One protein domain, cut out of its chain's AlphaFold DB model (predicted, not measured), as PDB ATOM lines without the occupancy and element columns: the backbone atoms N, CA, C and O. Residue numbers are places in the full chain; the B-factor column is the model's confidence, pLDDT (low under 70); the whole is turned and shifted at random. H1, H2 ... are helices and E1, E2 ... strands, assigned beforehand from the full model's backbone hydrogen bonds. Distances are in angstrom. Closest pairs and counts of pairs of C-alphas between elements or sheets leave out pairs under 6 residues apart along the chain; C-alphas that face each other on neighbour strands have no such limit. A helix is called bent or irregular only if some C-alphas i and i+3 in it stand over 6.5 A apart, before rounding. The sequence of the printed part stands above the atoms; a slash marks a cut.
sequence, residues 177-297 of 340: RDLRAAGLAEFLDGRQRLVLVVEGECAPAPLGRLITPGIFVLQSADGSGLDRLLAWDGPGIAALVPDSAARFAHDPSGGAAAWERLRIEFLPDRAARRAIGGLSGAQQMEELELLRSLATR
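This is residues 177 to 297 of the 340 residues of an uncharacterized protein of Candidatus Rokubacteria bacterium GWA2_70_23 (UniProt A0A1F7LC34). A five-stranded, gently twisted sheet forms the middle of the domain, with the short helix H2 over one face and the short, irregular helix H1 over the opposite face. The long link of residues 200 to 215 passes over the same face as H1, while the longest helix, H4, reaches the E5 end of the sheet with its last residues, where it meets the small helix H3. The printed part has 121 residues, with four named helices and five named strands in the order H1 E1 E2 H2 E3 E4 H3 E5 H4. The sheet is mixed, in the order E1 E3 E2 E4 E5, and the class is mixed, helices and strands, with under half of the residues in named elements. The whole is compact, with a radius of gyration of the C-alphas of 13.3 A and spans of 39 by 30 by 25 A.

In the sheet, E1 is residues 193 to 199, 19.3 A long, beginning at C-alpha 193 at (194.416, 201.455, 172.659). E3 is residues 236 to 240, E2 is 216 to 220, E4 is 247 to 250 and E5 is 262 to 266. H1 is residues 181 to 187, H2 is 226 to 231 and H3 is 258 to 261. H4, residues 281 to 295, is 21.6 A long and ends at C-alpha 295 at (199.603, 214.468, 191.258).

E1 and E5 are the edge strands. E1 and E3 are parallel, with N 196 and O 238 at 2.8 A. E3 and E2 are parallel, with N 239 and O 218 at 2.8 A. E2 and E4 are antiparallel, with N 250 and O 217 at 2.8 A. E4 and E5 are antiparallel, with N 263 and O 249 at 2.8 A. E2, H2 and E3 form a strand-helix-strand unit, two parallel neighbour strands with a helix between, and its crossover is right-handed. H2 lies over E3 at a height over the sheet of 8.7 A and runs along the strands, at 5 degrees to E3 on the local plane; the C-alphas of Leu 229 and Gly 236, their closest, are 6.6 A apart. H1 and H2 lie on opposite faces. H1 is over E3 and only just over E1, where 3 of its C-alphas fall. H1 is irregular: C-alphas 183 and 186 are 7.0 A apart. H3 and H4 each only graze the sheet. H4 touches H3 with residues 294 to 295 alone, the closest C-alphas being those of Trp 259 and Ala 295, 4.3 A apart. In H2 and H4 every O i to N i+4 pair is within hydrogen-bond range; H1 has 0 of 3, with 3 of 4 O i to N i+3 pairs within range, and H3 is too short for an O i to N i+4 pair.

The C-alphas of Asp 233 and Arg 273, the two farthest apart, are 39.0 A apart. The printed part has no cut. The links E1 to E2 and E5 to H4 are long. The mean pLDDT of the printed part is 90.9, and residues 270 to 273 are under 70.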
ATOM      1  N   ARG A 177     184.638 220.122 171.205       92.56
ATOM      2  CA  ARG A 177     183.306 220.314 171.812       92.56
ATOM      3  C   ARG A 177     182.506 219.018 172.001       92.56
ATOM      4  O   ARG A 177     181.651 218.973 172.877       92.56
ATOM      5  N   ASP A 178     182.783 217.989 171.208       94.19
ATOM      6  CA  ASP A 178     182.083 216.698 171.240       94.19
ATOM      7  C   ASP A 178     182.890 215.643 172.027       94.19
ATOM      8  O   ASP A 178     182.473 214.496 172.200       94.19
ATOM      9  N   LEU A 179     184.054 216.037 172.559       94.31
ATOM     10  CA  LEU A 179     184.956 215.180 173.315       94.31
ATOM     11  C   LEU A 179     184.390 214.854 174.705       94.31
ATOM     12  O   LEU A 179     184.584 215.582 175.677       94.31
ATOM     13  N   ARG A 180     183.717 213.706 174.805       92.25
ATOM     14  CA  ARG A 180     183.207 213.133 176.061       92.25
ATOM     15  C   ARG A 180     183.929 211.826 176.390       92.25
ATOM     16  O   ARG A 180     183.362 210.744 176.289       92.25
ATOM     17  N   ALA A 181     185.203 211.927 176.765       94.06
ATOM     18  CA  ALA A 181     186.080 210.760 176.881       94.06
ATOM     19  C   ALA A 181     185.760 209.832 178.067       94.06
ATOM     20  O   ALA A 181     186.032 208.641 177.978       94.06
ATOM     21  N   ALA A 182     185.148 210.328 179.149       91.75
ATOM     22  CA  ALA A 182     184.866 209.521 180.342       91.75
ATOM     23  C   ALA A 182     184.050 208.243 180.046       91.75
ATOM     24  O   ALA A 182     184.292 207.208 180.659       91.75
ATOM     25  N   GLY A 183     183.132 208.293 179.072       92.06
ATOM     26  CA  GLY A 183     182.338 207.129 178.661       92.06
ATOM     27  C   GLY A 183     183.145 206.029 177.964       92.06
ATOM     28  O   GLY A 183     182.662 204.915 177.830       92.06
ATOM     29  N   LEU A 184     184.383 206.304 177.541       96.88
ATOM     30  CA  LEU A 184     185.231 205.319 176.867       96.88
ATOM     31  C   LEU A 184     185.874 204.312 177.824       96.88
ATOM     32  O   LEU A 184     186.487 203.358 177.351       96.88
ATOM     33  N   ALA A 185     185.733 204.491 179.143       95.50
ATOM     34  CA  ALA A 185     186.323 203.611 180.150       95.50
ATOM     35  C   ALA A 185     185.977 202.127 179.931       95.50
ATOM     36  O   ALA A 185     186.829 201.265 180.127       95.50
ATOM     37  N   GLU A 186     184.765 201.817 179.464       94.75
ATOM     38  CA  GLU A 186     184.340 200.432 179.217       94.75
ATOM     39  C   GLU A 186     185.065 199.744 178.050       94.75
ATOM     40  O   GLU A 186     185.091 198.517 177.976       94.75
ATOM     41  N   PHE A 187     185.669 200.522 177.149       97.25
ATOM     42  CA  PHE A 187     186.453 200.005 176.029       97.25
ATOM     43  C   PHE A 187     187.932 199.815 176.394       97.25
ATOM     44  O   PHE A 187     188.688 199.237 175.616       97.25
ATOM     45  N   LEU A 188     188.370 200.280 177.569       96.69
ATOM     46  CA  LEU A 188     189.764 200.223 178.013       96.69
ATOM     47  C   LEU A 188     190.048 198.927 178.781       96.69
ATOM     48  O   LEU A 188     190.316 198.934 179.979       96.69
ATOM     49  N   ASP A 189     190.022 197.807 178.060       95.19
ATOM     50  CA  ASP A 189     190.365 196.481 178.583       95.19
ATOM     51  C   ASP A 189     191.278 195.701 177.613       95.19
ATOM     52  O   ASP A 189     191.394 196.008 176.423       95.19
ATOM     53  N   GLY A 190     191.963 194.680 178.126       94.38
ATOM     54  CA  GLY A 190     192.905 193.860 177.375       94.38
ATOM     55  C   GLY A 190     194.118 194.663 176.914       94.38
ATOM     56  O   GLY A 190     194.921 195.101 177.731       94.38
ATOM     57  N   ARG A 191     194.283 194.806 175.596       93.75
ATOM     58  CA  ARG A 191     195.329 195.631 174.965       93.75
ATOM     59  C   ARG A 191     194.731 196.727 174.078       93.75
ATOM     60  O   ARG A 191     195.424 197.244 173.200       93.75
ATOM     61  N   GLN A 192     193.452 197.062 174.281       96.31
ATOM     62  CA  GLN A 192     192.790 198.102 173.503       96.31
ATOM     63  C   GLN A 192     193.476 199.448 173.737       96.31
ATOM     64  O   GLN A 192     193.637 199.898 174.873       96.31
ATOM     65  N   ARG A 193     193.851 200.105 172.639       96.62
ATOM     66  CA  ARG A 193     194.416 201.455 172.659       96.62
ATOM     67  C   ARG A 193     193.517 202.391 171.871       96.62
ATOM     68  O   ARG A 193     193.129 202.059 170.753       96.62
ATOM     69  N   LEU A 194     193.177 203.534 172.451       98.25
ATOM     70  CA  LEU A 194     192.401 204.584 171.790       98.25
ATOM     71  C   LEU A 194     193.272 205.833 171.649       98.25
ATOM     72  O   LEU A 194     193.886 206.265 172.616       98.25
ATOM     73  N   VAL A 195     193.329 206.428 170.462       98.06
ATOM     74  CA  VAL A 195     194.047 207.684 170.216       98.06
ATOM     75  C   VAL A 195     193.061 208.698 169.672       98.06
ATOM     76  O   VAL A 195     192.589 208.572 168.549       98.06
ATOM     77  N   LEU A 196     192.733 209.704 170.470       98.19
ATOM     78  CA  LEU A 196     191.798 210.756 170.102       98.19
ATOM     79  C   LEU A 196     192.567 211.906 169.446       98.19
ATOM     80  O   LEU A 196     193.388 212.553 170.088       98.19
ATOM     81  N   VAL A 197     192.301 212.186 168.176       96.94
ATOM     82  CA  VAL A 197     192.807 213.366 167.473       96.94
ATOM     83  C   VAL A 197     191.769 214.468 167.622       96.94
ATOM     84  O   VAL A 197     190.707 214.419 166.999       96.94
ATOM     85  N   VAL A 198     192.059 215.434 168.493       96.12
ATOM     86  CA  VAL A 198     191.099 216.465 168.886       96.12
ATOM     87  C   VAL A 198     191.246 217.694 167.996       96.12
ATOM     88  O   VAL A 198     192.325 218.283 167.882       96.12
ATOM     89  N   GLU A 199     190.138 218.090 167.376       93.06
ATOM     90  CA  GLU A 199     190.052 219.261 166.508       93.06
ATOM     91  C   GLU A 199     189.390 220.441 167.230       93.06
ATOM     92  O   GLU A 199     188.289 220.325 167.765       93.06
ATOM     93  N   GLY A 200     190.045 221.603 167.218       90.75
ATOM     94  CA  GLY A 200     189.531 222.815 167.859       90.75
ATOM     95  C   GLY A 200     189.642 222.814 169.388       90.75
ATOM     96  O   GLY A 200     190.354 222.008 169.984       90.75
ATOM     97  N   GLU A 201     188.962 223.770 170.023       90.50
ATOM     98  CA  GLU A 201     188.965 223.925 171.481       90.50
ATOM     99  C   GLU A 201     188.252 222.754 172.173       90.50
ATOM    100  O   GLU A 201     187.157 222.349 171.776       90.50
ATOM    101  N   CYS A 202     188.853 222.247 173.247       91.62
ATOM    102  CA  CYS A 202     188.294 221.197 174.094       91.62
ATOM    103  C   CYS A 202     188.353 221.589 175.574       91.62
ATOM    104  O   CYS A 202     188.961 222.596 175.942       91.62
ATOM    105  N   ALA A 203     187.731 220.770 176.423       89.88
ATOM    106  CA  ALA A 203     187.928 220.847 177.868       89.88
ATOM    107  C   ALA A 203     189.432 220.793 178.216       89.88
ATOM    108  O   ALA A 203     190.217 220.229 177.448       89.88
ATOM    109  N   PRO A 204     189.874 221.372 179.343       91.00
ATOM    110  CA  PRO A 204     191.298 221.463 179.637       91.00
ATOM    111  C   PRO A 204     191.927 220.106 179.994       91.00
ATOM    112  O   PRO A 204     193.106 219.905 179.717       91.00
ATOM    113  N   ALA A 205     191.175 219.158 180.560       92.56
ATOM    114  CA  ALA A 205     191.693 217.848 180.957       92.56
ATOM    115  C   ALA A 205     190.710 216.695 180.659       92.56
ATOM    116  O   ALA A 205     190.345 215.945 181.568       92.56
ATOM    117  N   PRO A 206     190.302 216.500 179.387       92.19
ATOM    118  CA  PRO A 206     189.261 215.550 178.991       92.19
ATOM    119  C   PRO A 206     189.544 214.106 179.413       92.19
ATOM    120  O   PRO A 206     188.605 213.343 179.633       92.19
ATOM    121  N   LEU A 207     190.819 213.715 179.533       95.81
ATOM    122  CA  LEU A 207     191.196 212.366 179.959       95.81
ATOM    123  C   LEU A 207     191.413 212.221 181.472       95.81
ATOM    124  O   LEU A 207     191.640 211.107 181.938       95.81
ATOM    125  N   GLY A 208     191.330 213.297 182.263       92.69
ATOM    126  CA  GLY A 208     191.661 213.267 183.695       92.69
ATOM    127  C   GLY A 208     190.835 212.252 184.494       92.69
ATOM    128  O   GLY A 208     191.348 211.604 185.402       92.69
ATOM    129  N   ARG A 209     189.574 212.036 184.103       91.88
ATOM    130  CA  ARG A 209     188.669 211.055 184.732       91.88
ATOM    131  C   ARG A 209     188.964 209.594 184.374       91.88
ATOM    132  O   ARG A 209     188.396 208.706 184.996       91.88
ATOM    133  N   LEU A 210     189.815 209.346 183.379       94.81
ATOM    134  CA  LEU A 210     190.237 208.001 182.975       94.81
ATOM    135  C   LEU A 210     191.544 207.572 183.652       94.81
ATOM    136  O   LEU A 210     192.045 206.483 183.382       94.81
ATOM    137  N   ILE A 211     192.105 208.413 184.528       93.75
ATOM    138  CA  ILE A 211     193.272 208.065 185.334       93.75
ATOM    139  C   ILE A 211     192.832 207.051 186.390       93.75
ATOM    140  O   ILE A 211     192.352 207.400 187.468       93.75
ATOM    141  N   THR A 212     192.995 205.776 186.061       88.38
ATOM    142  CA  THR A 212     192.726 204.652 186.955       88.38
ATOM    143  C   THR A 212     193.907 203.683 186.953       88.38
ATOM    144  O   THR A 212     194.658 203.620 185.972       88.38
ATOM    145  N   PRO A 213     194.088 202.884 188.018       86.06
ATOM    146  CA  PRO A 213     195.121 201.855 188.042       86.06
ATOM    147  C   PRO A 213     195.034 200.931 186.817       86.06
ATOM    148  O   PRO A 213     193.952 200.482 186.449       86.06
ATOM    149  N   GLY A 214     196.178 200.652 186.188       91.25
ATOM    150  CA  GLY A 214     196.275 199.723 185.054       91.25
ATOM    151  C   GLY A 214     195.940 200.300 183.672       91.25
ATOM    152  O   GLY A 214     196.137 199.594 182.686       91.25
ATOM    153  N   ILE A 215     195.498 201.559 183.575       95.56
ATOM    154  CA  ILE A 215     195.246 202.233 182.291       95.56
ATOM    155  C   ILE A 215     196.335 203.269 182.028       95.56
ATOM    156  O   ILE A 215     196.549 204.177 182.833       95.56
ATOM    157  N   PHE A 216     197.005 203.169 180.882       97.81
ATOM    158  CA  PHE A 216     197.917 204.221 180.432       97.81
ATOM    159  C   PHE A 216     197.116 205.396 179.870       97.81
ATOM    160  O   PHE A 216     196.298 205.203 178.972       97.81
ATOM    161  N   VAL A 217     197.339 206.612 180.374       98.00
ATOM    162  CA  VAL A 217     196.616 207.813 179.920       98.00
ATOM    163  C   VAL A 217     197.612 208.873 179.481       98.00
ATOM    164  O   VAL A 217     198.510 209.223 180.240       98.00
ATOM    165  N   LEU A 218     197.443 209.416 178.280       98.06
ATOM    166  CA  LEU A 218     198.314 210.449 177.724       98.06
ATOM    167  C   LEU A 218     197.502 211.602 177.149       98.06
ATOM    168  O   LEU A 218     196.662 211.404 176.281       98.06
ATOM    169  N   GLN A 219     197.808 212.823 177.558       97.25
ATOM    170  CA  GLN A 219     197.304 214.024 176.907       97.25
ATOM    171  C   GLN A 219     198.500 214.848 176.431       97.25
ATOM    172  O   GLN A 219     199.296 215.310 177.246       97.25
ATOM    173  N   SER A 220     198.655 214.982 175.115       95.94
ATOM    174  CA  SER A 220     199.813 215.614 174.469       95.94
ATOM    175  C   SER A 220     199.352 216.518 173.324       95.94
ATOM    176  O   SER A 220     198.279 216.309 172.769       95.94
ATOM    177  N   ALA A 221     200.133 217.539 172.967       92.56
ATOM    178  CA  ALA A 221     199.797 218.450 171.865       92.56
ATOM    179  C   ALA A 221     200.372 218.001 170.506       92.56
ATOM    180  O   ALA A 221     199.814 218.314 169.449       92.56
ATOM    181  N   ASP A 222     201.482 217.262 170.541       89.44
ATOM    182  CA  ASP A 222     202.322 216.907 169.392       89.44
ATOM    183  C   ASP A 222     202.518 215.389 169.222       89.44
ATOM    184  O   ASP A 222     203.138 214.952 168.257       89.44
ATOM    185  N   GLY A 223     201.974 214.577 170.133       90.44
ATOM    186  CA  GLY A 223     202.120 213.119 170.110       90.44
ATOM    187  C   GLY A 223     203.346 212.603 170.859       90.44
ATOM    188  O   GLY A 223     203.587 211.393 170.874       90.44
ATOM    189  N   SER A 224     204.084 213.481 171.541       93.19
ATOM    190  CA  SER A 224     205.101 213.076 172.513       93.19
ATOM    191  C   SER A 224     204.527 212.071 173.521       93.19
ATOM    192  O   SER A 224     203.489 212.299 174.143       93.19
ATOM    193  N   GLY A 225     205.193 210.920 173.669       93.12
ATOM    194  CA  GLY A 225     204.772 209.836 174.560       93.12
ATOM    195  C   GLY A 225     203.884 208.754 173.935       93.12
ATOM    196  O   GLY A 225     203.566 207.786 174.629       93.12
ATOM    197  N   LEU A 226     203.490 208.856 172.657       96.38
ATOM    198  CA  LEU A 226     202.748 207.778 171.980       96.38
ATOM    199  C   LEU A 226     203.556 206.472 171.873       96.38
ATOM    200  O   LEU A 226     202.981 205.386 171.904       96.38
ATOM    201  N   ASP A 227     204.881 206.566 171.807       95.50
ATOM    202  CA  ASP A 227     205.818 205.443 171.883       95.50
ATOM    203  C   ASP A 227     205.689 204.670 173.207       95.50
ATOM    204  O   ASP A 227     205.665 203.437 173.211       95.50
ATOM    205  N   ARG A 228     205.512 205.383 174.326       95.62
ATOM    206  CA  ARG A 228     205.269 204.781 175.645       95.62
ATOM    207  C   ARG A 228     203.904 204.097 175.712       95.62
ATOM    208  O   ARG A 228     203.814 202.980 176.215       95.62
ATOM    209  N   LEU A 229     202.863 204.708 175.137       96.50
ATOM    210  CA  LEU A 229     201.545 204.066 175.008       96.50
ATOM    211  C   LEU A 229     201.618 202.782 174.159       96.50
ATOM    212  O   LEU A 229     200.965 201.784 174.472       96.50
ATOM    213  N   LEU A 230     202.404 202.790 173.081       95.00
ATOM    214  CA  LEU A 230     202.626 201.607 172.251       95.00
ATOM    215  C   LEU A 230     203.362 200.503 173.023       95.00
ATOM    216  O   LEU A 230     202.993 199.333 172.906       95.00
ATOM    217  N   ALA A 231     204.382 200.868 173.801       94.69
ATOM    218  CA  ALA A 231     205.178 199.939 174.599       94.69
ATOM    219  C   ALA A 231     204.407 199.340 175.788       94.69
ATOM    220  O   ALA A 231     204.719 198.231 176.219       94.69
ATOM    221  N   TRP A 232     203.397 200.047 176.304       94.94
ATOM    222  CA  TRP A 232     202.562 199.577 177.405       94.94
ATOM    223  C   TRP A 232     201.816 198.285 177.047       94.94
ATOM    224  O   TRP A 232     201.077 198.226 176.057       94.94
ATOM    225  N   ASP A 233     201.981 197.252 177.877       92.12
ATOM    226  CA  ASP A 233     201.309 195.959 177.729       92.12
ATOM    227  C   ASP A 233     199.966 195.920 178.478       92.12
ATOM    228  O   ASP A 233     199.756 195.143 179.410       92.12
ATOM    229  N   GLY A 234     199.048 196.795 178.076       94.06
ATOM    230  CA  GLY A 234     197.719 196.885 178.667       94.06
ATOM    231  C   GLY A 234     196.815 197.863 177.921       94.06
ATOM    232  O   GLY A 234     197.176 198.335 176.835       94.06
ATOM    233  N   PRO A 235     195.636 198.177 178.482       96.94
ATOM    234  CA  PRO A 235     194.747 199.153 177.887       96.94
ATOM    235  C   PRO A 235     195.315 200.560 178.051       96.94
ATOM    236  O   PRO A 235     195.994 200.876 179.037       96.94
ATOM    237  N   GLY A 236     195.015 201.428 177.093       97.50
ATOM    238  CA  GLY A 236     195.448 202.810 177.188       97.50
ATOM    239  C   GLY A 236     194.709 203.757 176.265       97.50
ATOM    240  O   GLY A 236     194.075 203.363 175.287       97.50
ATOM    241  N   ILE A 237     194.798 205.035 176.593       98.44
ATOM    242  CA  ILE A 237     194.168 206.105 175.844       98.44
ATOM    243  C   ILE A 237     195.105 207.302 175.732       98.44
ATOM    244  O   ILE A 237     195.712 207.730 176.712       98.44
ATOM    245  N   ALA A 238     195.211 207.849 174.527       98.38
ATOM    246  CA  ALA A 238     195.879 209.110 174.261       98.38
ATOM    247  C   ALA A 238     194.900 210.128 173.671       98.38
ATOM    248  O   ALA A 238     193.975 209.755 172.953       98.38
ATOM    249  N   ALA A 239     195.134 211.412 173.920       97.94
ATOM    250  CA  ALA A 239     194.486 212.508 173.218       97.94
ATOM    251  C   ALA A 239     195.533 213.506 172.715       97.94
ATOM    252  O   ALA A 239     196.337 214.017 173.498       97.94
ATOM    253  N   LEU A 240     195.490 213.783 171.411       96.94
ATOM    254  CA  LEU A 240     196.232 214.845 170.744       96.94
ATOM    255  C   LEU A 240     195.392 216.122 170.792       96.94
ATOM    256  O   LEU A 240     194.473 216.298 169.993       96.94
ATOM    257  N   VAL A 241     195.674 216.970 171.776       94.94
ATOM    258  CA  VAL A 241     194.863 218.135 172.162       94.94
ATOM    259  C   VAL A 241     195.448 219.455 171.636       94.94
ATOM    260  O   VAL A 241     196.605 219.505 171.216       94.94
ATOM    261  N   PRO A 242     194.675 220.556 171.595       92.00
ATOM    262  CA  PRO A 242     195.236 221.894 171.396       92.00
ATOM    263  C   PRO A 242     196.198 222.296 172.529       92.00
ATOM    264  O   PRO A 242     196.060 221.838 173.662       92.00
ATOM    265  N   ASP A 243     197.114 223.231 172.248       89.44
ATOM    266  CA  ASP A 243     198.105 223.741 173.218       89.44
ATOM    267  C   ASP A 243     197.483 224.413 174.453       89.44
ATOM    268  O   ASP A 243     198.140 224.591 175.475       89.44
ATOM    269  N   SER A 244     196.206 224.796 174.366       87.94
ATOM    270  CA  SER A 244     195.443 225.373 175.472       87.94
ATOM    271  C   SER A 244     195.035 224.350 176.537       87.94
ATOM    272  O   SER A 244     194.614 224.748 177.621       87.94
ATOM    273  N   ALA A 245     195.096 223.052 176.235       92.19
ATOM    274  CA  ALA A 245     194.725 221.984 177.156       92.19
ATOM    275  C   ALA A 245     195.930 221.513 177.987       92.19
ATOM    276  O   ALA A 245     197.085 221.728 177.625       92.19
ATOM    277  N   ALA A 246     195.667 220.851 179.113       94.44
ATOM    278  CA  ALA A 246     196.701 220.252 179.948       94.44
ATOM    279  C   ALA A 246     197.511 219.205 179.173       94.44
ATOM    280  O   ALA A 246     196.989 218.526 178.288       94.44
ATOM    281  N   ARG A 247     198.785 219.046 179.530       96.38
ATOM    282  CA  ARG A 247     199.641 217.972 179.022       96.38
ATOM    283  C   ARG A 247     200.144 217.156 180.191       96.38
ATOM    284  O   ARG A 247     200.719 217.705 181.132       96.38
ATOM    285  N   PHE A 248     199.874 215.861 180.157       96.81
ATOM    286  CA  PHE A 248     200.217 214.947 181.236       96.81
ATOM    287  C   PHE A 248     200.274 213.505 180.736       96.81
ATOM    288  O   PHE A 248     199.671 213.155 179.720       96.81
ATOM    289  N   ALA A 249     200.963 212.659 181.492       96.94
ATOM    290  CA  ALA A 249     201.009 211.223 181.283       96.94
ATOM    291  C   ALA A 249     200.799 210.498 182.615       96.94
ATOM    292  O   ALA A 249     201.487 210.785 183.594       96.94
ATOM    293  N   HIS A 250     199.865 209.554 182.638       96.62
ATOM    294  CA  HIS A 250     199.726 208.548 183.680       96.62
ATOM    295  C   HIS A 250     200.271 207.220 183.156       96.62
ATOM    296  O   HIS A 250     199.697 206.625 182.240       96.62
ATOM    297  N   ASP A 251     201.369 206.770 183.755       95.38
ATOM    298  CA  ASP A 251     202.020 205.500 183.457       95.38
ATOM    299  C   ASP A 251     201.813 204.526 184.626       95.38
ATOM    300  O   ASP A 251     202.394 204.726 185.697       95.38
ATOM    301  N   PRO A 252     201.021 203.450 184.452       92.94
ATOM    302  CA  PRO A 252     200.784 202.473 185.508       92.94
ATOM    303  C   PRO A 252     202.057 201.815 186.060       92.94
ATOM    304  O   PRO A 252     202.038 201.338 187.195       92.94
ATOM    305  N   SER A 253     203.152 201.795 185.292       89.88
ATOM    306  CA  SER A 253     204.445 201.239 185.709       89.88
ATOM    307  C   SER A 253     205.298 202.202 186.548       89.88
ATOM    308  O   SER A 253     206.299 201.786 187.126       89.88
ATOM    309  N   GLY A 254     204.891 203.471 186.672       85.38
ATOM    310  CA  GLY A 254     205.688 204.542 187.280       85.38
ATOM    311  C   GLY A 254     205.817 204.527 188.809       85.38
ATOM    312  O   GLY A 254     206.459 205.414 189.360       85.38
ATOM    313  N   GLY A 255     205.219 203.561 189.510       85.62
ATOM    314  CA  GLY A 255     205.288 203.470 190.973       85.62
ATOM    315  C   GLY A 255     204.126 202.704 191.595       85.62
ATOM    316  O   GLY A 255     203.329 202.082 190.889       85.62
ATOM    317  N   ALA A 256     204.007 202.744 192.922       82.44
ATOM    318  CA  ALA A 256     202.895 202.132 193.652       82.44
ATOM    319  C   ALA A 256     201.725 203.112 193.825       82.44
ATOM    320  O   ALA A 256     200.560 202.704 193.782       82.44
ATOM    321  N   ALA A 257     202.033 204.402 193.979       84.19
ATOM    322  CA  ALA A 257     201.051 205.443 194.239       84.19
ATOM    323  C   ALA A 257     200.665 206.243 192.983       84.19
ATOM    324  O   ALA A 257     201.430 206.351 192.026       84.19
ATOM    325  N   ALA A 258     199.475 206.853 192.997       81.12
ATOM    326  CA  ALA A 258     198.962 207.630 191.864       81.12
ATOM    327  C   ALA A 258     199.863 208.827 191.495       81.12
ATOM    328  O   ALA A 258     200.118 209.053 190.313       81.12
ATOM    329  N   TRP A 259     200.411 209.533 192.488       84.44
ATOM    330  CA  TRP A 259     201.291 210.691 192.275       84.44
ATOM    331  C   TRP A 259     202.676 210.324 191.715       84.44
ATOM    332  O   TRP A 259     203.361 211.184 191.176       84.44
ATOM    333  N   GLU A 260     203.106 209.063 191.833       87.94
ATOM    334  CA  GLU A 260     204.352 208.565 191.219       87.94
ATOM    335  C   GLU A 260     204.129 208.215 189.743       87.94
ATOM    336  O   GLU A 260     205.014 208.377 188.904       87.94
ATOM    337  N   ARG A 261     202.910 207.766 189.426       92.06
ATOM    338  CA  ARG A 261     202.481 207.347 188.089       92.06
ATOM    339  C   ARG A 261     202.052 208.512 187.205       92.06
ATOM    340  O   ARG A 261     202.101 208.385 185.986       92.06
ATOM    341  N   LEU A 262     201.610 209.629 187.787       94.38
ATOM    342  CA  LEU A 262     201.128 210.804 187.062       94.38
ATOM    343  C   LEU A 262     202.203 211.894 186.971       94.38
ATOM    344  O   LEU A 262     202.624 212.462 187.974       94.38
ATOM    345  N   ARG A 263     202.578 212.261 185.744       93.88
ATOM    346  CA  ARG A 263     203.438 213.410 185.442       93.88
ATOM    347  C   ARG A 263     202.644 214.466 184.688       93.88
ATOM    348  O   ARG A 263     202.128 214.187 183.611       93.88
ATOM    349  N   ILE A 264     202.594 215.681 185.226       94.69
ATOM    350  CA  ILE A 264     201.994 216.846 184.566       94.69
ATOM    351  C   ILE A 264     203.123 217.693 183.977       94.69
ATOM    352  O   ILE A 264     204.002 218.147 184.702       94.69
ATOM    353  N   GLU A 265     203.103 217.889 182.663       93.31
ATOM    354  CA  GLU A 265     204.092 218.691 181.929       93.31
ATOM    355  C   GLU A 265     203.615 220.130 181.749       93.31
ATOM    356  O   GLU A 265     204.398 221.076 181.793       93.31
ATOM    357  N   PHE A 266     202.310 220.304 181.561       93.06
ATOM    358  CA  PHE A 266     201.689 221.608 181.430       93.06
ATOM    359  C   PHE A 266     200.290 221.581 182.018       93.06
ATOM    360  O   PHE A 266     199.500 220.677 181.738       93.06
ATOM    361  N   LEU A 267     199.975 222.609 182.793       90.69
ATOM    362  CA  LEU A 267     198.663 222.795 183.373       90.69
ATOM    363  C   LEU A 267     198.212 224.234 183.113       90.69
ATOM    364  O   LEU A 267     198.904 225.155 183.541       90.69
ATOM    365  N   PRO A 268     197.078 224.450 182.428       86.44
ATOM    366  CA  PRO A 268     196.532 225.785 182.239       86.44
ATOM    367  C   PRO A 268     196.246 226.464 183.585       86.44
ATOM    368  O   PRO A 268     195.593 225.887 184.457       86.44
ATOM    369  N   ASP A 269     196.698 227.710 183.742       74.88
ATOM    370  CA  ASP A 269     196.480 228.496 184.968       74.88
ATOM    371  C   ASP A 269     195.024 228.949 185.140       74.88
ATOM    372  O   ASP A 269     194.588 229.275 186.246       74.88
ATOM    373  N   ARG A 270     194.265 229.011 184.040       67.50
ATOM    374  CA  ARG A 270     192.852 229.402 184.019       67.50
ATOM    375  C   ARG A 270     192.095 228.545 183.014       67.50
ATOM    376  O   ARG A 270     192.527 228.428 181.868       67.50
ATOM    377  N   ALA A 271     190.942 228.014 183.417       65.56
ATOM    378  CA  ALA A 271     189.983 227.450 182.474       65.56
ATOM    379  C   ALA A 271     189.461 228.533 181.518       65.56
ATOM    380  O   ALA A 271     189.432 229.729 181.848       65.56
ATOM    381  N   ALA A 272     189.023 228.116 180.331       65.62
ATOM    382  CA  ALA A 272     188.369 229.022 179.402       65.62
ATOM    383  C   ALA A 272     187.124 229.625 180.073       65.62
ATOM    384  O   ALA A 272     186.321 228.929 180.691       65.62
ATOM    385  N   ARG A 273     186.933 230.944 179.936       64.50
ATOM    386  CA  ARG A 273     185.736 231.619 180.481       64.50
ATOM    387  C   ARG A 273     184.447 231.152 179.799       64.50
ATOM    388  O   ARG A 273     183.363 231.325 180.348       64.50
ATOM    389  N   ARG A 274     184.561 230.607 178.586       75.69
ATOM    390  CA  ARG A 274     183.444 230.116 177.781       75.69
ATOM    391  C   ARG A 274     183.191 228.640 178.084       75.69
ATOM    392  O   ARG A 274     184.126 227.865 178.262       75.69
ATOM    393  N   ALA A 275     181.919 228.250 178.095       81.38
ATOM    394  CA  ALA A 275     181.556 226.843 178.156       81.38
ATOM    395  C   ALA A 275     182.017 226.118 176.882       81.38
ATOM    396  O   ALA A 275     181.730 226.573 175.771       81.38
ATOM    397  N   ILE A 276     182.705 224.992 177.049       83.75
ATOM    398  CA  ILE A 276     183.193 224.150 175.953       83.75
ATOM    399  C   ILE A 276     182.542 222.784 176.104       83.75
ATOM    400  O   ILE A 276     182.551 222.208 177.190       83.75
ATOM    401  N   GLY A 277     181.922 222.291 175.031       78.69
ATOM    402  CA  GLY A 277     181.283 220.977 175.023       78.69
ATOM    403  C   GLY A 277     180.287 220.774 176.160       78.69
ATOM    404  O   GLY A 277     180.290 219.730 176.791       78.69
ATOM    405  N   GLY A 278     179.485 221.790 176.491       81.19
ATOM    406  CA  GLY A 278     178.502 221.729 177.580       81.19
ATOM    407  C   GLY A 278     179.083 221.722 179.001       81.19
ATOM    408  O   GLY A 278     178.311 221.573 179.942       81.19
ATOM    409  N   LEU A 279     180.401 221.885 179.177       82.94
ATOM    410  CA  LEU A 279     181.036 222.070 180.485       82.94
ATOM    411  C   LEU A 279     181.180 223.557 180.801       82.94
ATOM    412  O   LEU A 279     181.806 224.312 180.049       82.94
ATOM    413  N   SER A 280     180.625 223.970 181.937       85.44
ATOM    414  CA  SER A 280     180.814 225.317 182.482       85.44
ATOM    415  C   SER A 280     182.280 225.570 182.859       85.44
ATOM    416  O   SER A 280     183.046 224.633 183.078       85.44
ATOM    417  N   GLY A 281     182.677 226.840 182.984       84.88
ATOM    418  CA  GLY A 281     184.035 227.189 183.420       84.88
ATOM    419  C   GLY A 281     184.392 226.627 184.805       84.88
ATOM    420  O   GLY A 281     185.536 226.246 185.024       84.88
ATOM    421  N   ALA A 282     183.415 226.503 185.712       85.00
ATOM    422  CA  ALA A 282     183.612 225.875 187.022       85.00
ATOM    423  C   ALA A 282     183.925 224.376 186.892       85.00
ATOM    424  O   ALA A 282     184.921 223.912 187.429       85.00
ATOM    425  N   GLN A 283     183.154 223.642 186.083       86.69
ATOM    426  CA  GLN A 283     183.409 222.219 185.818       86.69
ATOM    427  C   GLN A 283     184.760 221.989 185.125       86.69
ATOM    428  O   GLN A 283     185.446 221.013 185.404       86.69
ATOM    429  N   GLN A 284     185.175 222.902 184.242       87.19
ATOM    430  CA  GLN A 284     186.506 222.857 183.631       87.19
ATOM    431  C   GLN A 284     187.628 223.077 184.665       87.19
ATOM    432  O   GLN A 284     188.686 222.462 184.560       87.19
ATOM    433  N   MET A 285     187.409 223.935 185.669       85.81
ATOM    434  CA  MET A 285     188.350 224.116 186.781       85.81
ATOM    435  C   MET A 285     188.405 222.885 187.690       85.81
ATOM    436  O   MET A 285     189.501 222.471 188.056       85.81
ATOM    437  N   GLU A 286     187.265 222.257 187.986       87.75
ATOM    438  CA  GLU A 286     187.206 221.011 188.766       87.75
ATOM    439  C   GLU A 286     188.032 219.885 188.115       87.75
ATOM    440  O   GLU A 286     188.707 219.130 188.810       87.75
ATOM    441  N   GLU A 287     188.042 219.773 186.780       87.25
ATOM    442  CA  GLU A 287     188.893 218.797 186.078       87.25
ATOM    443  C   GLU A 287     190.392 219.072 186.271       87.25
ATOM    444  O   GLU A 287     191.189 218.144 186.444       87.25
ATOM    445  N   LEU A 288     190.788 220.348 186.261       89.62
ATOM    446  CA  LEU A 288     192.169 220.751 186.523       89.62
ATOM    447  C   LEU A 288     192.555 220.506 187.986       89.62
ATOM    448  O   LEU A 288     193.672 220.070 188.259       89.62
ATOM    449  N   GLU A 289     191.643 220.760 188.922       90.12
ATOM    450  CA  GLU A 289     191.835 220.472 190.345       90.12
ATOM    451  C   GLU A 289     191.940 218.969 190.614       90.12
ATOM    452  O   GLU A 289     192.827 218.551 191.360       90.12
ATOM    453  N   LEU A 290     191.127 218.144 189.944       90.06
ATOM    454  CA  LEU A 290     191.246 216.687 189.986       90.06
ATOM    455  C   LEU A 290     192.656 216.249 189.578       90.06
ATOM    456  O   LEU A 290     193.306 215.521 190.328       90.06
ATOM    457  N   LEU A 291     193.168 216.737 188.444       90.88
ATOM    458  CA  LEU A 291     194.535 216.438 188.006       90.88
ATOM    459  C   LEU A 291     195.586 216.852 189.043       90.88
ATOM    460  O   LEU A 291     196.484 216.065 189.348       90.88
ATOM    461  N   ARG A 292     195.469 218.059 189.615       90.62
ATOM    462  CA  ARG A 292     196.380 218.530 190.676       90.62
ATOM    463  C   ARG A 292     196.340 217.605 191.889       90.62
ATOM    464  O   ARG A 292     197.392 217.262 192.423       90.62
ATOM    465  N   SER A 293     195.147 217.189 192.310       89.88
ATOM    466  CA  SER A 293     194.968 216.324 193.477       89.88
ATOM    467  C   SER A 293     195.612 214.950 193.276       89.88
ATOM    468  O   SER A 293     196.326 214.481 194.158       89.88
ATOM    469  N   LEU A 294     195.460 214.359 192.086       88.06
ATOM    470  CA  LEU A 294     196.052 213.065 191.735       88.06
ATOM    471  C   LEU A 294     197.585 213.114 191.687       88.06
ATOM    472  O   LEU A 294     198.239 212.122 192.002       88.06
ATOM    473  N   ALA A 295     198.156 214.260 191.309       88.50
ATOM    474  CA  ALA A 295     199.603 214.468 191.258       88.50
ATOM    475  C   ALA A 295     200.211 214.853 192.619       88.50
ATOM    476  O   ALA A 295     201.433 214.878 192.766       88.50
ATOM    477  N   THR A 296     199.387 215.173 193.621       88.81
ATOM    478  CA  THR A 296     199.868 215.636 194.925       88.81
ATOM    479  C   THR A 296     200.093 214.455 195.864       88.81
ATOM    480  O   THR A 296     199.189 213.658 196.113       88.81
ATOM    481  N   ARG A 297     201.294 214.360 196.446       85.94
ATOM    482  CA  ARG A 297     201.565 213.407 197.528       85.94
ATOM    483  C   ARG A 297     200.769 213.815 198.783       85.94
ATOM    484  O   ARG A 297     200.932 214.948 199.237       85.94
TER     485      ARG A 297